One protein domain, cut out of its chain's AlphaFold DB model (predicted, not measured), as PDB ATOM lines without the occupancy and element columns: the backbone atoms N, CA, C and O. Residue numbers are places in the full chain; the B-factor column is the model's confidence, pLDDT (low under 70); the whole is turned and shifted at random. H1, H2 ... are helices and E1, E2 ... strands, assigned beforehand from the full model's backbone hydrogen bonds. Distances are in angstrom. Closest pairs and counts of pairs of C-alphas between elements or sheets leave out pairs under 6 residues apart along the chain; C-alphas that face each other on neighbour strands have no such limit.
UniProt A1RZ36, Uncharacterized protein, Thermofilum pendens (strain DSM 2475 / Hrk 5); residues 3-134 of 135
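Overview. This is residues 3 to 134 of the 135 residues of an uncharacterized protein of Thermofilum pendens (strain DSM 2475 / Hrk 5) (UniProt A1RZ36). A small closed barrel of five antiparallel strands, E1, E2, E4, E5, E6 and back to E1, has E3 added beside E1 and E7 beside E5, while the short helix H1 lies outside the wall. The long hairpin of E5 and E6 folds back sharply on itself, E5 bending by 172 degrees and E6 by 148 degrees. The printed part has 132 residues, with seven named strands and one named helix in the order E1 E2 E3 E4 E5 E6 H1 E7; the class is mostly strand. It is compact, with a radius of gyration of the C-alphas of 14.4 A, and spans 48 by 34 by 26 A.

Along the chain. Find C-alpha 3 at (37.842, -36.169, -42.270); from there E1, residues 3 to 16, runs 38.1 A. E2, residues 19 to 29, returns over 32.3 A. E4, residues 58 to 66, spans 26.4 A. E5, residues 77 to 98, bends at residue 81, and its ends are 10.2 A apart; E6, residues 101 to 118, bends at residue 114 and measures 21.2 A. Then look for E3, residues 46 to 54, 22.1 A long with a bend of 71 degrees at residue 49. H1 holds residues 124 to 127, and E7, residues 128 to 133, ends with C-alpha 133 at (28.140, -28.100, -31.199).

Arrangement. Start round the ring. E1 and E2 are an antiparallel hairpin, with N 14 and O 21 2.8 A apart, within hydrogen-bond range, as are the pairs that follow. E2 and E4 have N 26 and O 61 at 2.8 A. E4, E5 and E6 form a meander, each strand the antiparallel neighbour of the one before: look at N 60 and O 81, 2.8 A, then N 92 and O 107, 2.9 A. E6 and E1 close the ring with N 5 and O 108, 2.8 A. E3 lies on the other side of E1 from E2 and E6, with N 6 and O 50 at 2.8 A. E7 pairs with residues 90 to 94 of E5, with N 93 and O 129 at 2.9 A. H1 is on the barrel, outside it, at a height over the sheet of 6.9 A, and only just over E5, on which 3 of its 4 C-alphas fall; the closest C-alphas are those of Ser 95 and Leu 127, 5.1 A. H1 is too short for an O i to N i+4 pair; its one O i to N i+3 pair is within range. E3 and E7 are apart.

Size, cuts and confidence. The C-alphas of Arg 18 and Asp 87, the two farthest apart, are 48.7 A from each other. The printed part has no cut. The link from E2 to E3, 16 residues, is long. Mean pLDDT of the printed part is 88.3; residues 73 to 75 and 132 to 134 are under 70.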
ATOM      1  N   THR A   3      36.579 -36.187 -43.003       96.06
ATOM      2  CA  THR A   3      37.842 -36.169 -42.270       96.06
ATOM      3  C   THR A   3      37.571 -35.618 -40.881       96.06
ATOM      4  O   THR A   3      36.908 -34.588 -40.736       96.06
ATOM      5  N   VAL A   4      38.069 -36.308 -39.861       95.94
ATOM      6  CA  VAL A   4      38.074 -35.819 -38.481       95.94
ATOM      7  C   VAL A   4      39.498 -35.644 -37.997       95.94
ATOM      8  O   VAL A   4      40.381 -36.440 -38.316       95.94
ATOM      9  N   LYS A   5      39.698 -34.621 -37.176       95.69
ATOM     10  CA  LYS A   5      40.894 -34.463 -36.364       95.69
ATOM     11  C   LYS A   5      40.698 -35.225 -35.067       95.69
ATOM     12  O   LYS A   5      39.646 -35.144 -34.431       95.69
ATOM     13  N   MET A   6      41.711 -35.978 -34.686       94.88
ATOM     14  CA  MET A   6      41.750 -36.723 -33.444       94.88
ATOM     15  C   MET A   6      42.966 -36.300 -32.643       94.88
ATOM     16  O   MET A   6      44.034 -36.095 -33.213       94.88
ATOM     17  N   GLY A   7      42.825 -36.205 -31.328       93.62
ATOM     18  CA  GLY A   7      43.955 -35.861 -30.473       93.62
ATOM     19  C   GLY A   7      43.775 -36.297 -29.031       93.62
ATOM     20  O   GLY A   7      42.649 -36.468 -28.568       93.62
ATOM     21  N   GLY A   8      44.883 -36.471 -28.315       92.56
ATOM     22  CA  GLY A   8      44.882 -36.756 -26.880       92.56
ATOM     23  C   GLY A   8      45.826 -37.885 -26.477       92.56
ATOM     24  O   GLY A   8      46.868 -38.103 -27.095       92.56
ATOM     25  N   VAL A   9      45.464 -38.590 -25.406       93.12
ATOM     26  CA  VAL A   9      46.193 -39.738 -24.854       93.12
ATOM     27  C   VAL A   9      45.428 -41.008 -25.214       93.12
ATOM     28  O   VAL A   9      44.436 -41.368 -24.582       93.12
ATOM     29  N   PHE A  10      45.903 -41.700 -26.247       91.69
ATOM     30  CA  PHE A  10      45.260 -42.884 -26.811       91.69
ATOM     31  C   PHE A  10      45.503 -44.151 -26.000       91.69
ATOM     32  O   PHE A  10      44.693 -45.074 -26.055       91.69
ATOM     33  N   LEU A  11      46.627 -44.226 -25.286       92.31
ATOM     34  CA  LEU A  11      46.956 -45.342 -24.411       92.31
ATOM     35  C   LEU A  11      47.785 -44.856 -23.234       92.31
ATOM     36  O   LEU A  11      48.835 -44.244 -23.417       92.31
ATOM     37  N   ALA A  12      47.385 -45.259 -22.037       92.06
ATOM     38  CA  ALA A  12      48.225 -45.178 -20.857       92.06
ATOM     39  C   ALA A  12      48.175 -46.490 -20.069       92.06
ATOM     40  O   ALA A  12      47.252 -47.305 -20.182       92.06
ATOM     41  N   ARG A  13      49.226 -46.721 -19.282       91.12
ATOM     42  CA  ARG A  13      49.352 -47.906 -18.434       91.12
ATOM     43  C   ARG A  13      50.049 -47.557 -17.132       91.12
ATOM     44  O   ARG A  13      51.056 -46.849 -17.121       91.12
ATOM     45  N   ARG A  14      49.566 -48.136 -16.039       89.56
ATOM     46  CA  ARG A  14      50.114 -47.944 -14.697       89.56
ATOM     47  C   ARG A  14      50.341 -49.273 -14.007       89.56
ATOM     48  O   ARG A  14      49.547 -50.201 -14.130       89.56
ATOM     49  N   ARG A  15      51.452 -49.369 -13.279       88.94
ATOM     50  CA  ARG A  15      51.749 -50.530 -12.442       88.94
ATOM     51  C   ARG A  15      51.091 -50.329 -11.080       88.94
ATOM     52  O   ARG A  15      51.331 -49.314 -10.439       88.94
ATOM     53  N   VAL A  16      50.306 -51.307 -10.642       86.19
ATOM     54  CA  VAL A  16      49.640 -51.311  -9.332       86.19
ATOM     55  C   VAL A  16      50.030 -52.600  -8.621       86.19
ATOM     56  O   VAL A  16      49.598 -53.693  -8.993       86.19
ATOM     57  N   GLY A  17      50.935 -52.492  -7.645       88.50
ATOM     58  CA  GLY A  17      51.571 -53.648  -7.013       88.50
ATOM     59  C   GLY A  17      52.261 -54.556  -8.043       88.50
ATOM     60  O   GLY A  17      53.205 -54.155  -8.734       88.50
ATOM     61  N   ARG A  18      51.781 -55.800  -8.156       88.19
ATOM     62  CA  ARG A  18      52.277 -56.783  -9.138       88.19
ATOM     63  C   ARG A  18      51.541 -56.741 -10.484       88.19
ATOM     64  O   ARG A  18      51.985 -57.403 -11.415       88.19
ATOM     65  N   GLY A  19      50.450 -55.984 -10.593       88.94
ATOM     66  CA  GLY A  19      49.624 -55.892 -11.797       88.94
ATOM     67  C   GLY A  19      49.909 -54.655 -12.649       88.94
ATOM     68  O   GLY A  19      50.611 -53.729 -12.238       88.94
ATOM     69  N   VAL A  20      49.319 -54.637 -13.843       90.12
ATOM     70  CA  VAL A  20      49.276 -53.472 -14.736       90.12
ATOM     71  C   VAL A  20      47.817 -53.154 -15.019       90.12
ATOM     72  O   VAL A  20      47.061 -54.051 -15.379       90.12
ATOM     73  N   VAL A  21      47.434 -51.893 -14.879       90.19
ATOM     74  CA  VAL A  21      46.145 -51.348 -15.316       90.19
ATOM     75  C   VAL A  21      46.396 -50.557 -16.592       90.19
ATOM     76  O   VAL A  21      47.431 -49.896 -16.716       90.19
ATOM     77  N   ARG A  22      45.497 -50.663 -17.566       92.12
ATOM     78  CA  ARG A  22      45.595 -49.985 -18.860       92.12
ATOM     79  C   ARG A  22      44.302 -49.248 -19.148       92.12
ATOM     80  O   ARG A  22      43.238 -49.688 -18.722       92.12
ATOM     81  N   ALA A  23      44.410 -48.171 -19.905       93.38
ATOM     82  CA  ALA A  23      43.295 -47.516 -20.561       93.38
ATOM     83  C   ALA A  23      43.729 -47.190 -21.987       93.38
ATOM     84  O   ALA A  23      44.833 -46.675 -22.183       93.38
ATOM     85  N   TYR A  24      42.919 -47.556 -22.976       93.81
ATOM     86  CA  TYR A  24      43.257 -47.345 -24.375       93.81
ATOM     87  C   TYR A  24      42.039 -47.212 -25.285       93.81
ATOM     88  O   TYR A  24      40.966 -47.761 -25.017       93.81
ATOM     89  N   PHE A  25      42.263 -46.534 -26.406       94.56
ATOM     90  CA  PHE A  25      41.318 -46.384 -27.499       94.56
ATOM     91  C   PHE A  25      41.780 -47.167 -28.731       94.56
ATOM     92  O   PHE A  25      42.971 -47.257 -29.026       94.56
ATOM     93  N   VAL A  26      40.827 -47.734 -29.464       94.25
ATOM     94  CA  VAL A  26      41.046 -48.371 -30.765       94.25
ATOM     95  C   VAL A  26      40.070 -47.762 -31.751       94.25
ATOM     96  O   VAL A  26      38.861 -47.802 -31.529       94.25
ATOM     97  N   VAL A  27      40.588 -47.212 -32.841       96.06
ATOM     98  CA  VAL A  27      39.786 -46.503 -33.838       96.06
ATOM     99  C   VAL A  27      39.640 -47.361 -35.087       96.06
ATOM    100  O   VAL A  27      40.610 -47.944 -35.573       96.06
ATOM    101  N   PHE A  28      38.421 -47.414 -35.611       97.06
ATOM    102  CA  PHE A  28      38.069 -48.075 -36.854       97.06
ATOM    103  C   PHE A  28      37.403 -47.072 -37.792       97.06
ATOM    104  O   PHE A  28      36.384 -46.489 -37.434       97.06
ATOM    105  N   ALA A  29      37.942 -46.917 -38.995       96.88
ATOM    106  CA  ALA A  29      37.309 -46.191 -40.088       96.88
ATOM    107  C   ALA A  29      36.772 -47.217 -41.089       96.88
ATOM    108  O   ALA A  29      37.526 -48.070 -41.563       96.88
ATOM    109  N   ASP A  30      35.465 -47.196 -41.347       96.75
ATOM    110  CA  ASP A  30      34.784 -48.108 -42.275       96.75
ATOM    111  C   ASP A  30      35.117 -49.592 -42.012       96.75
ATOM    112  O   ASP A  30      35.419 -50.380 -42.910       96.75
ATOM    113  N   GLY A  31      35.135 -49.967 -40.728       93.88
ATOM    114  CA  GLY A  31      35.439 -51.326 -40.270       93.88
ATOM    115  C   GLY A  31      36.927 -51.702 -40.274       93.88
ATOM    116  O   GLY A  31      37.272 -52.815 -39.876       93.88
ATOM    117  N   ARG A  32      37.833 -50.799 -40.670       95.31
ATOM    118  CA  ARG A  32      39.284 -51.037 -40.682       95.31
ATOM    119  C   ARG A  32      39.974 -50.314 -39.539       95.31
ATOM    120  O   ARG A  32      39.785 -49.121 -39.344       95.31
ATOM    121  N   MET A  33      40.815 -51.040 -38.805       94.38
ATOM    122  CA  MET A  33      41.597 -50.465 -37.711       94.38
ATOM    123  C   MET A  33      42.598 -49.430 -38.235       94.38
ATOM    124  O   MET A  33      43.410 -49.737 -39.113       94.38
ATOM    125  N   VAL A  34      42.582 -48.238 -37.643       92.50
ATOM    126  CA  VAL A  34      43.508 -47.147 -37.954       92.50
ATOM    127  C   VAL A  34      44.759 -47.297 -37.091       92.50
ATOM    128  O   VAL A  34      44.688 -47.258 -35.865       92.50
ATOM    129  N   LYS A  35      45.915 -47.523 -37.725       78.06
ATOM    130  CA  LYS A  35      47.157 -47.895 -37.024       78.06
ATOM    131  C   LYS A  35      48.062 -46.723 -36.635       78.06
ATOM    132  O   LYS A  35      48.936 -46.921 -35.800       78.06
ATOM    133  N   ASN A  36      47.893 -45.545 -37.235       76.19
ATOM    134  CA  ASN A  36      48.845 -44.436 -37.110       76.19
ATOM    135  C   ASN A  36      48.214 -43.194 -36.465       76.19
ATOM    136  O   ASN A  36      47.970 -42.206 -37.146       76.19
ATOM    137  N   LEU A  37      47.890 -43.272 -35.172       82.38
ATOM    138  CA  LEU A  37      47.205 -42.178 -34.466       82.38
ATOM    139  C   LEU A  37      48.071 -41.433 -33.455       82.38
ATOM    140  O   LEU A  37      47.660 -40.393 -32.955       82.38
ATOM    141  N   ALA A  38      49.211 -42.003 -33.074       85.00
ATOM    142  CA  ALA A  38      49.885 -41.601 -31.854       85.00
ATOM    143  C   ALA A  38      51.380 -41.903 -31.873       85.00
ATOM    144  O   ALA A  38      51.823 -42.901 -32.446       85.00
ATOM    145  N   GLU A  39      52.129 -41.093 -31.138       84.69
ATOM    146  CA  GLU A  39      53.545 -41.280 -30.859       84.69
ATOM    147  C   GLU A  39      53.741 -41.992 -29.522       84.69
ATOM    148  O   GLU A  39      52.940 -41.854 -28.594       84.69
ATOM    149  N   ARG A  40      54.818 -42.774 -29.416       86.50
ATOM    150  CA  ARG A  40      55.144 -43.518 -28.198       86.50
ATOM    151  C   ARG A  40      55.973 -42.662 -27.247       86.50
ATOM    152  O   ARG A  40      57.053 -42.210 -27.618       86.50
ATOM    153  N   ASP A  41      55.541 -42.554 -25.995       81.75
ATOM    154  CA  ASP A  41      56.310 -41.875 -24.949       81.75
ATOM    155  C   ASP A  41      57.332 -42.801 -24.241       81.75
ATOM    156  O   ASP A  41      57.349 -44.030 -24.407       81.75
ATOM    157  N   ALA A  42      58.178 -42.213 -23.385       78.00
ATOM    158  CA  ALA A  42      59.204 -42.933 -22.621       78.00
ATOM    159  C   ALA A  42      58.641 -43.964 -21.616       78.00
ATOM    160  O   ALA A  42      59.328 -44.915 -21.240       78.00
ATOM    161  N   ARG A  43      57.388 -43.808 -21.176       74.25
ATOM    162  CA  ARG A  43      56.685 -44.726 -20.258       74.25
ATOM    163  C   ARG A  43      55.941 -45.838 -21.025       74.25
ATOM    164  O   ARG A  43      55.443 -46.807 -20.432       74.25
ATOM    165  N   GLY A  44      55.950 -45.771 -22.357       76.69
ATOM    166  CA  GLY A  44      55.268 -46.687 -23.263       76.69
ATOM    167  C   GLY A  44      53.769 -46.424 -23.393       76.69
ATOM    168  O   GLY A  44      53.046 -47.361 -23.732       76.69
ATOM    169  N   GLY A  45      53.318 -45.209 -23.073       82.94
ATOM    170  CA  GLY A  45      52.022 -44.674 -23.476       82.94
ATOM    171  C   GLY A  45      52.029 -44.216 -24.935       82.94
ATOM    172  O   GLY A  45      53.083 -44.181 -25.578       82.94
ATOM    173  N   PHE A  46      50.842 -43.896 -25.447       87.88
ATOM    174  CA  PHE A  46      50.649 -43.329 -26.778       87.88
ATOM    175  C   PHE A  46      49.788 -42.068 -26.703       87.88
ATOM    176  O   PHE A  46      48.673 -42.113 -26.179       87.88
ATOM    177  N   SER A  47      50.283 -40.967 -27.262       89.38
ATOM    178  CA  SER A  47      49.585 -39.679 -27.355       89.38
ATOM    179  C   SER A  47      49.923 -38.980 -28.666       89.38
ATOM    180  O   SER A  47      50.943 -39.287 -29.275       89.38
ATOM    181  N   GLY A  48      49.100 -38.032 -29.095       89.88
ATOM    182  CA  GLY A  48      49.397 -37.229 -30.279       89.88
ATOM    183  C   GLY A  48      48.149 -36.692 -30.951       89.88
ATOM    184  O   GLY A  48      47.070 -36.687 -30.356       89.88
ATOM    185  N   GLU A  49      48.327 -36.263 -32.194       91.75
ATOM    186  CA  GLU A  49      47.271 -35.804 -33.090       91.75
ATOM    187  C   GLU A  49      47.299 -36.624 -34.381       91.75
ATOM    188  O   GLU A  49      48.361 -37.051 -34.837       91.75
ATOM    189  N   ALA A  50      46.130 -36.847 -34.974       92.19
ATOM    190  CA  ALA A  50      45.994 -37.549 -36.239       92.19
ATOM    191  C   ALA A  50      44.743 -37.103 -36.992       92.19
ATOM    192  O   ALA A  50      43.737 -36.734 -36.390       92.19
ATOM    193  N   GLU A  51      44.783 -37.202 -38.316       94.38
ATOM    194  CA  GLU A  51      43.600 -37.060 -39.159       94.38
ATOM    195  C   GLU A  51      43.125 -38.439 -39.605       94.38
ATOM    196  O   GLU A  51      43.915 -39.282 -40.039       94.38
ATOM    197  N   VAL A  52      41.824 -38.683 -39.465       95.31
ATOM    198  CA  VAL A  52      41.194 -39.941 -39.861       95.31
ATOM    199  C   VAL A  52      40.096 -39.651 -40.859       95.31
ATOM    200  O   VAL A  52      39.150 -38.916 -40.575       95.31
ATOM    201  N   GLU A  53      40.214 -40.272 -42.024       95.88
ATOM    202  CA  GLU A  53      39.196 -40.236 -43.062       95.88
ATOM    203  C   GLU A  53      38.312 -41.477 -42.980       95.88
ATOM    204  O   GLU A  53      38.797 -42.593 -42.782       95.88
ATOM    205  N   PHE A  54      37.011 -41.282 -43.160       96.56
ATOM    206  CA  PHE A  54      36.042 -42.363 -43.283       96.56
ATOM    207  C   PHE A  54      34.908 -41.975 -44.240       96.56
ATOM    208  O   PHE A  54      34.693 -40.800 -44.567       96.56
ATOM    209  N   ARG A  55      34.185 -42.977 -44.738       95.75
ATOM    210  CA  ARG A  55      33.087 -42.807 -45.695       95.75
ATOM    211  C   ARG A  55      31.721 -43.015 -45.064       95.75
ATOM    212  O   ARG A  55      30.829 -42.216 -45.322       95.75
ATOM    213  N   GLU A  56      31.552 -44.100 -44.325       95.00
ATOM    214  CA  GLU A  56      30.274 -44.502 -43.743       95.00
ATOM    215  C   GLU A  56      30.291 -44.305 -42.235       95.00
ATOM    216  O   GLU A  56      29.415 -43.635 -41.692       95.00
ATOM    217  N   ARG A  57      31.287 -44.884 -41.553       97.38
ATOM    218  CA  ARG A  57      31.317 -44.911 -40.089       97.38
ATOM    219  C   ARG A  57      32.723 -44.797 -39.532       97.38
ATOM    220  O   ARG A  57      33.648 -45.475 -39.978       97.38
ATOM    221  N   LEU A  58      32.831 -44.040 -38.449       97.56
ATOM    222  CA  LEU A  58      33.983 -44.035 -37.559       97.56
ATOM    223  C   LEU A  58      33.568 -44.664 -36.232       97.56
ATOM    224  O   LEU A  58      32.657 -44.179 -35.574       97.56
ATOM    225  N   THR A  59      34.217 -45.745 -35.815       97.31
ATOM    226  CA  THR A  59      33.958 -46.392 -34.522       97.31
ATOM    227  C   THR A  59      35.177 -46.282 -33.628       97.31
ATOM    228  O   THR A  59      36.278 -46.652 -34.026       97.31
ATOM    229  N   ILE A  60      34.979 -45.834 -32.394       96.38
ATOM    230  CA  ILE A  60      36.025 -45.779 -31.376       96.38
ATOM    231  C   ILE A  60      35.645 -46.737 -30.259       96.38
ATOM    232  O   ILE A  60      34.628 -46.548 -29.599       96.38
ATOM    233  N   LEU A  61      36.464 -47.766 -30.055       94.50
ATOM    234  CA  LEU A  61      36.384 -48.655 -28.902       94.50
ATOM    235  C   LEU A  61      37.267 -48.103 -27.790       94.50
ATOM    236  O   LEU A  61      38.454 -47.878 -28.002       94.50
ATOM    237  N   ALA A  62      36.711 -47.950 -26.601       94.12
ATOM    238  CA  ALA A  62      37.388 -47.464 -25.413       94.12
ATOM    239  C   ALA A  62      37.377 -48.564 -24.350       94.12
ATOM    240  O   ALA A  62      36.331 -49.159 -24.074       94.12
ATOM    241  N   LYS A  63      38.538 -48.878 -23.774       93.06
ATOM    242  CA  LYS A  63      38.699 -49.971 -22.809       93.06
ATOM    243  C   LYS A  63      39.640 -49.572 -21.684       93.06
ATOM    244  O   LYS A  63      40.747 -49.113 -21.949       93.06
ATOM    245  N   ALA A  64      39.232 -49.810 -20.443       91.75
ATOM    246  CA  ALA A  64      40.069 -49.631 -19.265       91.75
ATOM    247  C   ALA A  64      39.913 -50.773 -18.256       91.75
ATOM    248  O   ALA A  64      38.875 -51.438 -18.187       91.75
ATOM    249  N   GLY A  65      40.953 -50.997 -17.459       90.81
ATOM    250  CA  GLY A  65      40.952 -51.971 -16.372       90.81
ATOM    251  C   GLY A  65      42.280 -52.715 -16.231       90.81
ATOM    252  O   GLY A  65      43.284 -52.340 -16.847       90.81
ATOM    253  N   PRO A  66      42.318 -53.768 -15.396       90.00
ATOM    254  CA  PRO A  66      43.479 -54.639 -15.292       90.00
ATOM    255  C   PRO A  66      43.836 -55.232 -16.657       90.00
ATOM    256  O   PRO A  66      42.957 -55.649 -17.410       90.00
ATOM    257  N   SER A  67      45.130 -55.292 -16.956       88.00
ATOM    258  CA  SER A  67      45.647 -55.814 -18.217       88.00
ATOM    259  C   SER A  67      45.113 -57.225 -18.479       88.00
ATOM    260  O   SER A  67      45.337 -58.121 -17.668       88.00
ATOM    261  N   GLY A  68      44.458 -57.428 -19.624       84.44
ATOM    262  CA  GLY A  68      43.849 -58.708 -20.008       84.44
ATOM    263  C   GLY A  68      42.421 -58.922 -19.494       84.44
ATOM    264  O   GLY A  68      41.812 -59.936 -19.823       84.44
ATOM    265  N   PHE A  69      41.876 -57.987 -18.716       83.94
ATOM    266  CA  PHE A  69      40.504 -58.013 -18.201       83.94
ATOM    267  C   PHE A  69      39.740 -56.718 -18.506       83.94
ATOM    268  O   PHE A  69      38.692 -56.462 -17.906       83.94
ATOM    269  N   GLU A  70      40.239 -55.897 -19.431       84.94
ATOM    270  CA  GLU A  70      39.611 -54.633 -19.799       84.94
ATOM    271  C   GLU A  70      38.199 -54.894 -20.347       84.94
ATOM    272  O   GLU A  70      38.016 -55.563 -21.364       84.94
ATOM    273  N   GLY A  71      37.181 -54.405 -19.634       72.75
ATOM    274  CA  GLY A  71      35.774 -54.609 -19.988       72.75
ATOM    275  C   GLY A  71      35.189 -56.006 -19.736       72.75
ATOM    276  O   GLY A  71      34.049 -56.237 -20.129       72.75
ATOM    277  N   MET A  72      35.908 -56.936 -19.090       73.62
ATOM    278  CA  MET A  72      35.430 -58.322 -18.909       73.62
ATOM    279  C   MET A  72      34.791 -58.627 -17.544       73.62
ATOM    280  O   MET A  72      34.153 -59.668 -17.392       73.62
ATOM    281  N   ARG A  73      34.977 -57.775 -16.530       65.88
ATOM    282  CA  ARG A  73      34.448 -57.968 -15.164       65.88
ATOM    283  C   ARG A  73      34.075 -56.624 -14.527       65.88
ATOM    284  O   ARG A  73      34.575 -55.595 -14.987       65.88
ATOM    285  N   PRO A  74      33.278 -56.610 -13.440       65.19
ATOM    286  CA  PRO A  74      33.190 -55.450 -12.555       65.19
ATOM    287  C   PRO A  74      34.597 -54.964 -12.166       65.19
ATOM    288  O   PRO A  74      35.425 -55.758 -11.719       65.19
ATOM    289  N   GLY A  75      34.889 -53.684 -12.416       68.31
ATOM    290  CA  GLY A  75      36.233 -53.092 -12.302       68.31
ATOM    291  C   GLY A  75      36.974 -52.895 -13.635       68.31
ATOM    292  O   GLY A  75      37.993 -52.209 -13.668       68.31
ATOM    293  N   GLY A  76      36.458 -53.447 -14.736       81.62
ATOM    294  CA  GLY A  76      36.831 -53.095 -16.105       81.62
ATOM    295  C   GLY A  76      35.723 -52.288 -16.784       81.62
ATOM    296  O   GLY A  76      34.537 -52.590 -16.631       81.62
ATOM    297  N   VAL A  77      36.117 -51.283 -17.561       86.25
ATOM    298  CA  VAL A  77      35.217 -50.417 -18.329       86.25
ATOM    299  C   VAL A  77      35.427 -50.692 -19.810       86.25
ATOM    300  O   VAL A  77      36.565 -50.753 -20.275       86.25
ATOM    301  N   TRP A  78      34.337 -50.843 -20.559       90.50
ATOM    302  CA  TRP A  78      34.390 -50.727 -22.008       90.50
ATOM    303  C   TRP A  78      33.171 -49.993 -22.541       90.50
ATOM    304  O   TRP A  78      32.056 -50.153 -22.039       90.50
ATOM    305  N   TYR A  79      33.399 -49.219 -23.592       92.19
ATOM    306  CA  TYR A  79      32.342 -48.678 -24.423       92.19
ATOM    307  C   TYR A  79      32.829 -48.491 -25.855       92.19
ATOM    308  O   TYR A  79      34.021 -48.556 -26.149       92.19
ATOM    309  N   SER A  80      31.890 -48.299 -26.763       94.12
ATOM    310  CA  SER A  80      32.136 -47.959 -28.150       94.12
ATOM    311  C   SER A  80      31.238 -46.810 -28.556       94.12
ATOM    312  O   SER A  80      30.036 -46.859 -28.281       94.12
ATOM    313  N   VAL A  81      31.797 -45.838 -29.262       95.62
ATOM    314  CA  VAL A  81      31.034 -44.756 -29.884       95.62
ATOM    315  C   VAL A  81      31.189 -44.857 -31.389       95.62
ATOM    316  O   VAL A  81      32.303 -45.000 -31.891       95.62
ATOM    317  N   THR A  82      30.066 -44.835 -32.096       96.88
ATOM    318  CA  THR A  82      30.016 -44.820 -33.558       96.88
ATOM    319  C   THR A  82      29.551 -43.455 -34.022       96.88
ATOM    320  O   THR A  82      28.531 -42.956 -33.544       96.88
ATOM    321  N   PHE A  83      30.302 -42.873 -34.948       96.50
ATOM    322  CA  PHE A  83      30.026 -41.597 -35.580       96.50
ATOM    323  C   PHE A  83      29.722 -41.789 -37.060       96.50
ATOM    324  O   PHE A  83      30.290 -42.668 -37.717       96.50
ATOM    325  N   VAL A  84      28.870 -40.913 -37.572       96.81
ATOM    326  CA  VAL A  84      28.532 -40.780 -38.992       96.81
ATOM    327  C   VAL A  84      28.823 -39.359 -39.453       96.81
ATOM    328  O   VAL A  84      28.921 -38.437 -38.640       96.81
ATOM    329  N   SER A  85      28.973 -39.176 -40.761       95.75
ATOM    330  CA  SER A  85      29.077 -37.851 -41.368       95.75
ATOM    331  C   SER A  85      27.850 -36.998 -41.042       95.75
ATOM    332  O   SER A  85      26.726 -37.497 -41.030       95.75
ATOM    333  N   SER A  86      28.070 -35.709 -40.810       93.81
ATOM    334  CA  SER A  86      27.016 -34.734 -40.527       93.81
ATOM    335  C   SER A  86      27.356 -33.392 -41.159       93.81
ATOM    336  O   SER A  86      28.510 -33.146 -41.496       93.81
ATOM    337  N   ASP A  87      26.375 -32.508 -41.297       91.19
ATOM    338  CA  ASP A  87      26.620 -31.117 -41.685       91.19
ATOM    339  C   ASP A  87      27.050 -30.251 -40.491       91.19
ATOM    340  O   ASP A  87      27.645 -29.189 -40.676       91.19
ATOM    341  N   THR A  88      26.814 -30.727 -39.264       91.06
ATOM    342  CA  THR A  88      27.186 -30.044 -38.022       91.06
ATOM    343  C   THR A  88      28.635 -30.336 -37.652       91.06
ATOM    344  O   THR A  88      29.050 -31.495 -37.576       91.06
ATOM    345  N   HIS A  89      29.404 -29.287 -37.356       92.88
ATOM    346  CA  HIS A  89      30.736 -29.438 -36.771       92.88
ATOM    347  C   HIS A  89      30.617 -29.721 -35.274       92.88
ATOM    348  O   HIS A  89      29.940 -28.995 -34.540       92.88
ATOM    349  N   ARG A  90      31.265 -30.790 -34.809       93.25
ATOM    350  CA  ARG A  90      31.258 -31.194 -33.404       93.25
ATOM    351  C   ARG A  90      32.654 -31.459 -32.897       93.25
ATOM    352  O   ARG A  90      33.500 -31.995 -33.610       93.25
ATOM    353  N   ARG A  91      32.832 -31.165 -31.612       94.62
ATOM    354  CA  ARG A  91      33.981 -31.593 -30.820       94.62
ATOM    355  C   ARG A  91      33.507 -32.466 -29.668       94.62
ATOM    356  O   ARG A  91      32.737 -32.021 -28.818       94.62
ATOM    357  N   ILE A  92      33.967 -33.711 -29.647       94.50
ATOM    358  CA  ILE A  92      33.535 -34.740 -28.700       94.50
ATOM    359  C   ILE A  92      34.771 -35.292 -27.999       94.50
ATOM    360  O   ILE A  92      35.699 -35.746 -28.661       94.50
ATOM    361  N   GLU A  93      34.798 -35.260 -26.669       95.06
ATOM    362  CA  GLU A  93      35.846 -35.888 -25.865       95.06
ATOM    363  C   GLU A  93      35.329 -37.212 -25.295       95.06
ATOM    364  O   GLU A  93      34.328 -37.253 -24.580       95.06
ATOM    365  N   LEU A  94      36.041 -38.297 -25.591       94.62
ATOM    366  CA  LEU A  94      35.832 -39.609 -24.995       94.62
ATOM    367  C   LEU A  94      36.931 -39.846 -23.963       94.62
ATOM    368  O   LEU A  94      38.112 -39.690 -24.273       94.62
ATOM    369  N   SER A  95      36.565 -40.222 -22.742       93.69
ATOM    370  CA  SER A  95      37.512 -40.419 -21.639       93.69
ATOM    371  C   SER A  95      37.481 -41.842 -21.092       93.69
ATOM    372  O   SER A  95      36.491 -42.562 -21.206       93.69
ATOM    373  N   LEU A  96      38.577 -42.272 -20.483       91.50
ATOM    374  CA  LEU A  96      38.683 -43.537 -19.774       91.50
ATOM    375  C   LEU A  96      39.294 -43.309 -18.391       91.50
ATOM    376  O   LEU A  96      40.262 -42.556 -18.267       91.50
ATOM    377  N   PRO A  97      38.774 -43.979 -17.350       86.38
ATOM    378  CA  PRO A  97      39.361 -43.891 -16.025       86.38
ATOM    379  C   PRO A  97      40.681 -44.671 -15.969       86.38
ATOM    380  O   PRO A  97      40.728 -45.858 -16.300       86.38
ATOM    381  N   LEU A  98      41.745 -44.026 -15.487       85.69
ATOM    382  CA  LEU A  98      43.006 -44.685 -15.150       85.69
ATOM    383  C   LEU A  98      43.636 -44.044 -13.908       85.69
ATOM    384  O   LEU A  98      44.543 -43.228 -14.018       85.69
ATOM    385  N   LEU A  99      43.188 -44.455 -12.716       79.62
ATOM    386  CA  LEU A  99      43.656 -43.896 -11.439       79.62
ATOM    387  C   LEU A  99      43.564 -42.355 -11.437       79.62
ATOM    388  O   LEU A  99      42.463 -41.820 -11.517       79.62
ATOM    389  N   ASP A 100      44.704 -41.671 -11.349       76.81
ATOM    390  CA  ASP A 100      44.892 -40.221 -11.345       76.81
ATOM    391  C   ASP A 100      45.246 -39.634 -12.728       76.81
ATOM    392  O   ASP A 100      45.420 -38.424 -12.859       76.81
ATOM    393  N   GLU A 101      45.340 -40.459 -13.776       74.88
ATOM    394  CA  GLU A 101      45.617 -40.002 -15.139       74.88
ATOM    395  C   GLU A 101      44.342 -39.775 -15.952       74.88
ATOM    396  O   GLU A 101      43.451 -40.625 -16.018       74.88
ATOM    397  N   LYS A 102      44.304 -38.644 -16.667       79.62
ATOM    398  CA  LYS A 102      43.299 -38.396 -17.701       79.62
ATOM    399  C   LYS A 102      43.729 -39.080 -18.998       79.62
ATOM    400  O   LYS A 102      44.681 -38.651 -19.646       79.62
ATOM    401  N   VAL A 103      43.006 -40.128 -19.386       91.00
ATOM    402  CA  VAL A 103      43.166 -40.803 -20.678       91.00
ATOM    403  C   VAL A 103      41.970 -40.427 -21.532       91.00
ATOM    404  O   VAL A 103      40.854 -40.858 -21.246       91.00
ATOM    405  N   SER A 104      42.177 -39.586 -22.540       94.44
ATOM    406  CA  SER A 104      41.094 -39.123 -23.406       94.44
ATOM    407  C   SER A 104      41.507 -39.020 -24.865       94.44
ATOM    408  O   SER A 104      42.674 -38.810 -25.191       94.44
ATOM    409  N   ILE A 105      40.516 -39.164 -25.738       94.44
ATOM    410  CA  ILE A 105      40.604 -38.908 -27.171       94.44
ATOM    411  C   ILE A 105      39.530 -37.884 -27.530       94.44
ATOM    412  O   ILE A 105      38.356 -38.039 -27.196       94.44
ATOM    413  N   THR A 106      39.937 -36.820 -28.205       95.50
ATOM    414  CA  THR A 106      39.033 -35.848 -28.815       95.50
ATOM    415  C   THR A 106      38.787 -36.255 -30.258       95.50
ATOM    416  O   THR A 106      39.720 -36.665 -30.944       95.50
ATOM    417  N   VAL A 107      37.546 -36.130 -30.711       95.69
ATOM    418  CA  VAL A 107      37.125 -36.252 -32.106       95.69
ATOM    419  C   VAL A 107      36.531 -34.919 -32.510       95.69
ATOM    420  O   VAL A 107      35.573 -34.456 -31.889       95.69
ATOM    421  N   GLU A 108      37.099 -34.300 -33.534       96.06
ATOM    422  CA  GLU A 108      36.652 -33.011 -34.032       96.06
ATOM    423  C   GLU A 108      36.432 -33.059 -35.540       96.06
ATOM    424  O   GLU A 108      37.310 -33.456 -36.305       96.06
ATOM    425  N   GLY A 109      35.250 -32.644 -35.977       95.81
ATOM    426  CA  GLY A 109      34.914 -32.577 -37.390       95.81
ATOM    427  C   GLY A 109      33.415 -32.550 -37.627       95.81
ATOM    428  O   GLY A 109      32.605 -32.440 -36.707       95.81
ATOM    429  N   ARG A 110      33.048 -32.682 -38.897       95.00
ATOM    430  CA  ARG A 110      31.661 -32.701 -39.363       95.00
ATOM    431  C   ARG A 110      31.015 -34.071 -39.163       95.00
ATOM    432  O   ARG A 110      30.904 -34.866 -40.101       95.00
ATOM    433  N   VAL A 111      30.674 -34.371 -37.912       95.25
ATOM    434  CA  VAL A 111      30.215 -35.694 -37.471       95.25
ATOM    435  C   VAL A 111      29.092 -35.621 -36.444       95.25
ATOM    436  O   VAL A 111      29.022 -34.694 -35.640       95.25
ATOM    437  N   ASP A 112      28.238 -36.641 -36.441       93.88
ATOM    438  CA  ASP A 112      27.211 -36.878 -35.423       93.88
ATOM    439  C   ASP A 112      27.422 -38.254 -34.777       93.88
ATOM    440  O   ASP A 112      28.050 -39.144 -35.351       93.88
ATOM    441  N   LEU A 113      26.906 -38.421 -33.566       92.81
ATOM    442  CA  LEU A 113      26.898 -39.675 -32.839       92.81
ATOM    443  C   LEU A 113      25.727 -40.532 -33.339       92.81
ATOM    444  O   LEU A 113      24.567 -40.171 -33.187       92.81
ATOM    445  N   GLU A 114      26.034 -41.693 -33.910       94.38
ATOM    446  CA  GLU A 114      25.030 -42.668 -34.355       94.38
ATOM    447  C   GLU A 114      24.635 -43.601 -33.209       94.38
ATOM    448  O   GLU A 114      23.458 -43.901 -33.004       94.38
ATOM    449  N   LYS A 115      25.628 -44.108 -32.468       93.38
ATOM    450  CA  LYS A 115      25.406 -45.167 -31.480       93.38
ATOM    451  C   LYS A 115      26.457 -45.175 -30.380       93.38
ATOM    452  O   LYS A 115      27.653 -45.088 -30.651       93.38
ATOM    453  N   ILE A 116      26.005 -45.411 -29.149       92.44
ATOM    454  CA  ILE A 116      26.848 -45.769 -28.002       92.44
ATOM    455  C   ILE A 116      26.517 -47.206 -27.593       92.44
ATOM    456  O   ILE A 116      25.358 -47.611 -27.580       92.44
ATOM    457  N   THR A 117      27.536 -48.004 -27.289       90.94
ATOM    458  CA  THR A 117      27.386 -49.336 -26.672       90.94
ATOM    459  C   THR A 117      28.375 -49.443 -25.518       90.94
ATOM    460  O   THR A 117      29.491 -48.958 -25.650       90.94
ATOM    461  N   SER A 118      28.005 -50.058 -24.399       89.69
ATOM    462  CA  SER A 118      28.875 -50.174 -23.220       89.69
ATOM    463  C   SER A 118      28.641 -51.469 -22.449       89.69
ATOM    464  O   SER A 118      27.677 -52.195 -22.708       89.69
ATOM    465  N   CYS A 119      29.516 -51.776 -21.482       80.62
ATOM    466  CA  CYS A 119      29.207 -52.802 -20.487       80.62
ATOM    467  C   CYS A 119      27.960 -52.420 -19.679       80.62
ATOM    468  O   CYS A 119      27.817 -51.288 -19.230       80.62
ATOM    469  N   GLY A 120      27.084 -53.397 -19.423       77.44
ATOM    470  CA  GLY A 120      25.820 -53.168 -18.709       77.44
ATOM    471  C   GLY A 120      25.959 -52.836 -17.217       77.44
ATOM    472  O   GLY A 120      24.967 -52.522 -16.575       77.44
ATOM    473  N   TRP A 121      27.167 -52.918 -16.653       76.25
ATOM    474  CA  TRP A 121      27.451 -52.627 -15.240       76.25
ATOM    475  C   TRP A 121      28.173 -51.289 -15.017       76.25
ATOM    476  O   TRP A 121      28.604 -51.017 -13.898       76.25
ATOM    477  N   TYR A 122      28.355 -50.472 -16.058       75.62
ATOM    478  CA  TYR A 122      28.972 -49.149 -15.951       75.62
ATOM    479  C   TYR A 122      28.260 -48.147 -16.866       75.62
ATOM    480  O   TYR A 122      28.057 -48.423 -18.048       75.62
ATOM    481  N   ASP A 123      27.917 -46.969 -16.341       78.06
ATOM    482  CA  ASP A 123      27.340 -45.890 -17.147       78.06
ATOM    483  C   ASP A 123      28.432 -45.145 -17.925       78.06
ATOM    484  O   ASP A 123      29.076 -44.210 -17.438       78.06
ATOM    485  N   ALA A 124      28.640 -45.577 -19.168       80.38
ATOM    486  CA  ALA A 124      29.613 -44.976 -20.069       80.38
ATOM    487  C   ALA A 124      29.214 -43.577 -20.562       80.38
ATOM    488  O   ALA A 124      30.061 -42.887 -21.119       80.38
ATOM    489  N   SER A 125      27.971 -43.130 -20.351       78.00
ATOM    490  CA  SER A 125      27.519 -41.802 -20.793       78.00
ATOM    491  C   SER A 125      28.316 -40.692 -20.105       78.00
ATOM    492  O   SER A 125      28.688 -39.711 -20.738       78.00
ATOM    493  N   SER A 126      28.676 -40.901 -18.833       81.25
ATOM    494  CA  SER A 126      29.538 -40.003 -18.047       81.25
ATOM    495  C   SER A 126      30.964 -39.845 -18.601       81.25
ATOM    496  O   SER A 126      31.688 -38.931 -18.209       81.25
ATOM    497  N   LEU A 127      31.378 -40.732 -19.509       82.25
ATOM    498  CA  LEU A 127      32.696 -40.728 -20.142       82.25
ATOM    499  C   LEU A 127      32.699 -40.061 -21.523       82.25
ATOM    500  O   LEU A 127      33.746 -40.023 -22.172       82.25
ATOM    501  N   ILE A 128      31.548 -39.560 -21.976       85.19
ATOM    502  CA  ILE A 128      31.351 -38.980 -23.303       85.19
ATOM    503  C   ILE A 128      30.895 -37.536 -23.117       85.19
ATOM    504  O   ILE A 128      29.749 -37.273 -22.766       85.19
ATOM    505  N   ASN A 129      31.793 -36.592 -23.381       85.75
ATOM    506  CA  ASN A 129      31.509 -35.171 -23.242       85.75
ATOM    507  C   ASN A 129      31.402 -34.522 -24.622       85.75
ATOM    508  O   ASN A 129      32.379 -34.457 -25.371       85.75
ATOM    509  N   LEU A 130      30.217 -34.005 -24.952       81.00
ATOM    510  CA  LEU A 130      30.047 -33.101 -26.087       81.00
ATOM    511  C   LEU A 130      30.577 -31.726 -25.670       81.00
ATOM    512  O   LEU A 130      29.974 -31.053 -24.839       81.00
ATOM    513  N   VAL A 131      31.729 -31.338 -26.213       75.31
ATOM    514  CA  VAL A 131      32.436 -30.120 -25.797       75.31
ATOM    515  C   VAL A 131      31.840 -28.896 -26.486       75.31
ATOM    516  O   VAL A 131      31.645 -27.878 -25.832       75.31
ATOM    517  N   GLN A 132      31.512 -29.004 -27.777       62.88
ATOM    518  CA  GLN A 132      30.887 -27.944 -28.573       62.88
ATOM    519  C   GLN A 132      30.079 -28.547 -29.732       62.88
ATOM    520  O   GLN A 132      30.556 -29.450 -30.428       62.88
ATOM    521  N   ALA A 133      28.877 -28.014 -29.946       57.56
ATOM    522  CA  ALA A 133      28.140 -28.100 -31.199       57.56
ATOM    523  C   ALA A 133      27.929 -26.657 -31.667       57.56
ATOM    524  O   ALA A 133      27.230 -25.897 -30.996       57.56
ATOM    525  N   GLU A 134      28.590 -26.254 -32.749       52.53
ATOM    526  CA  GLU A 134      28.265 -24.978 -33.388       52.53
ATOM    527  C   GLU A 134      27.031 -25.200 -34.271       52.53
ATOM    528  O   GLU A 134      26.977 -26.172 -35.030       52.53
TER     529      GLU A 134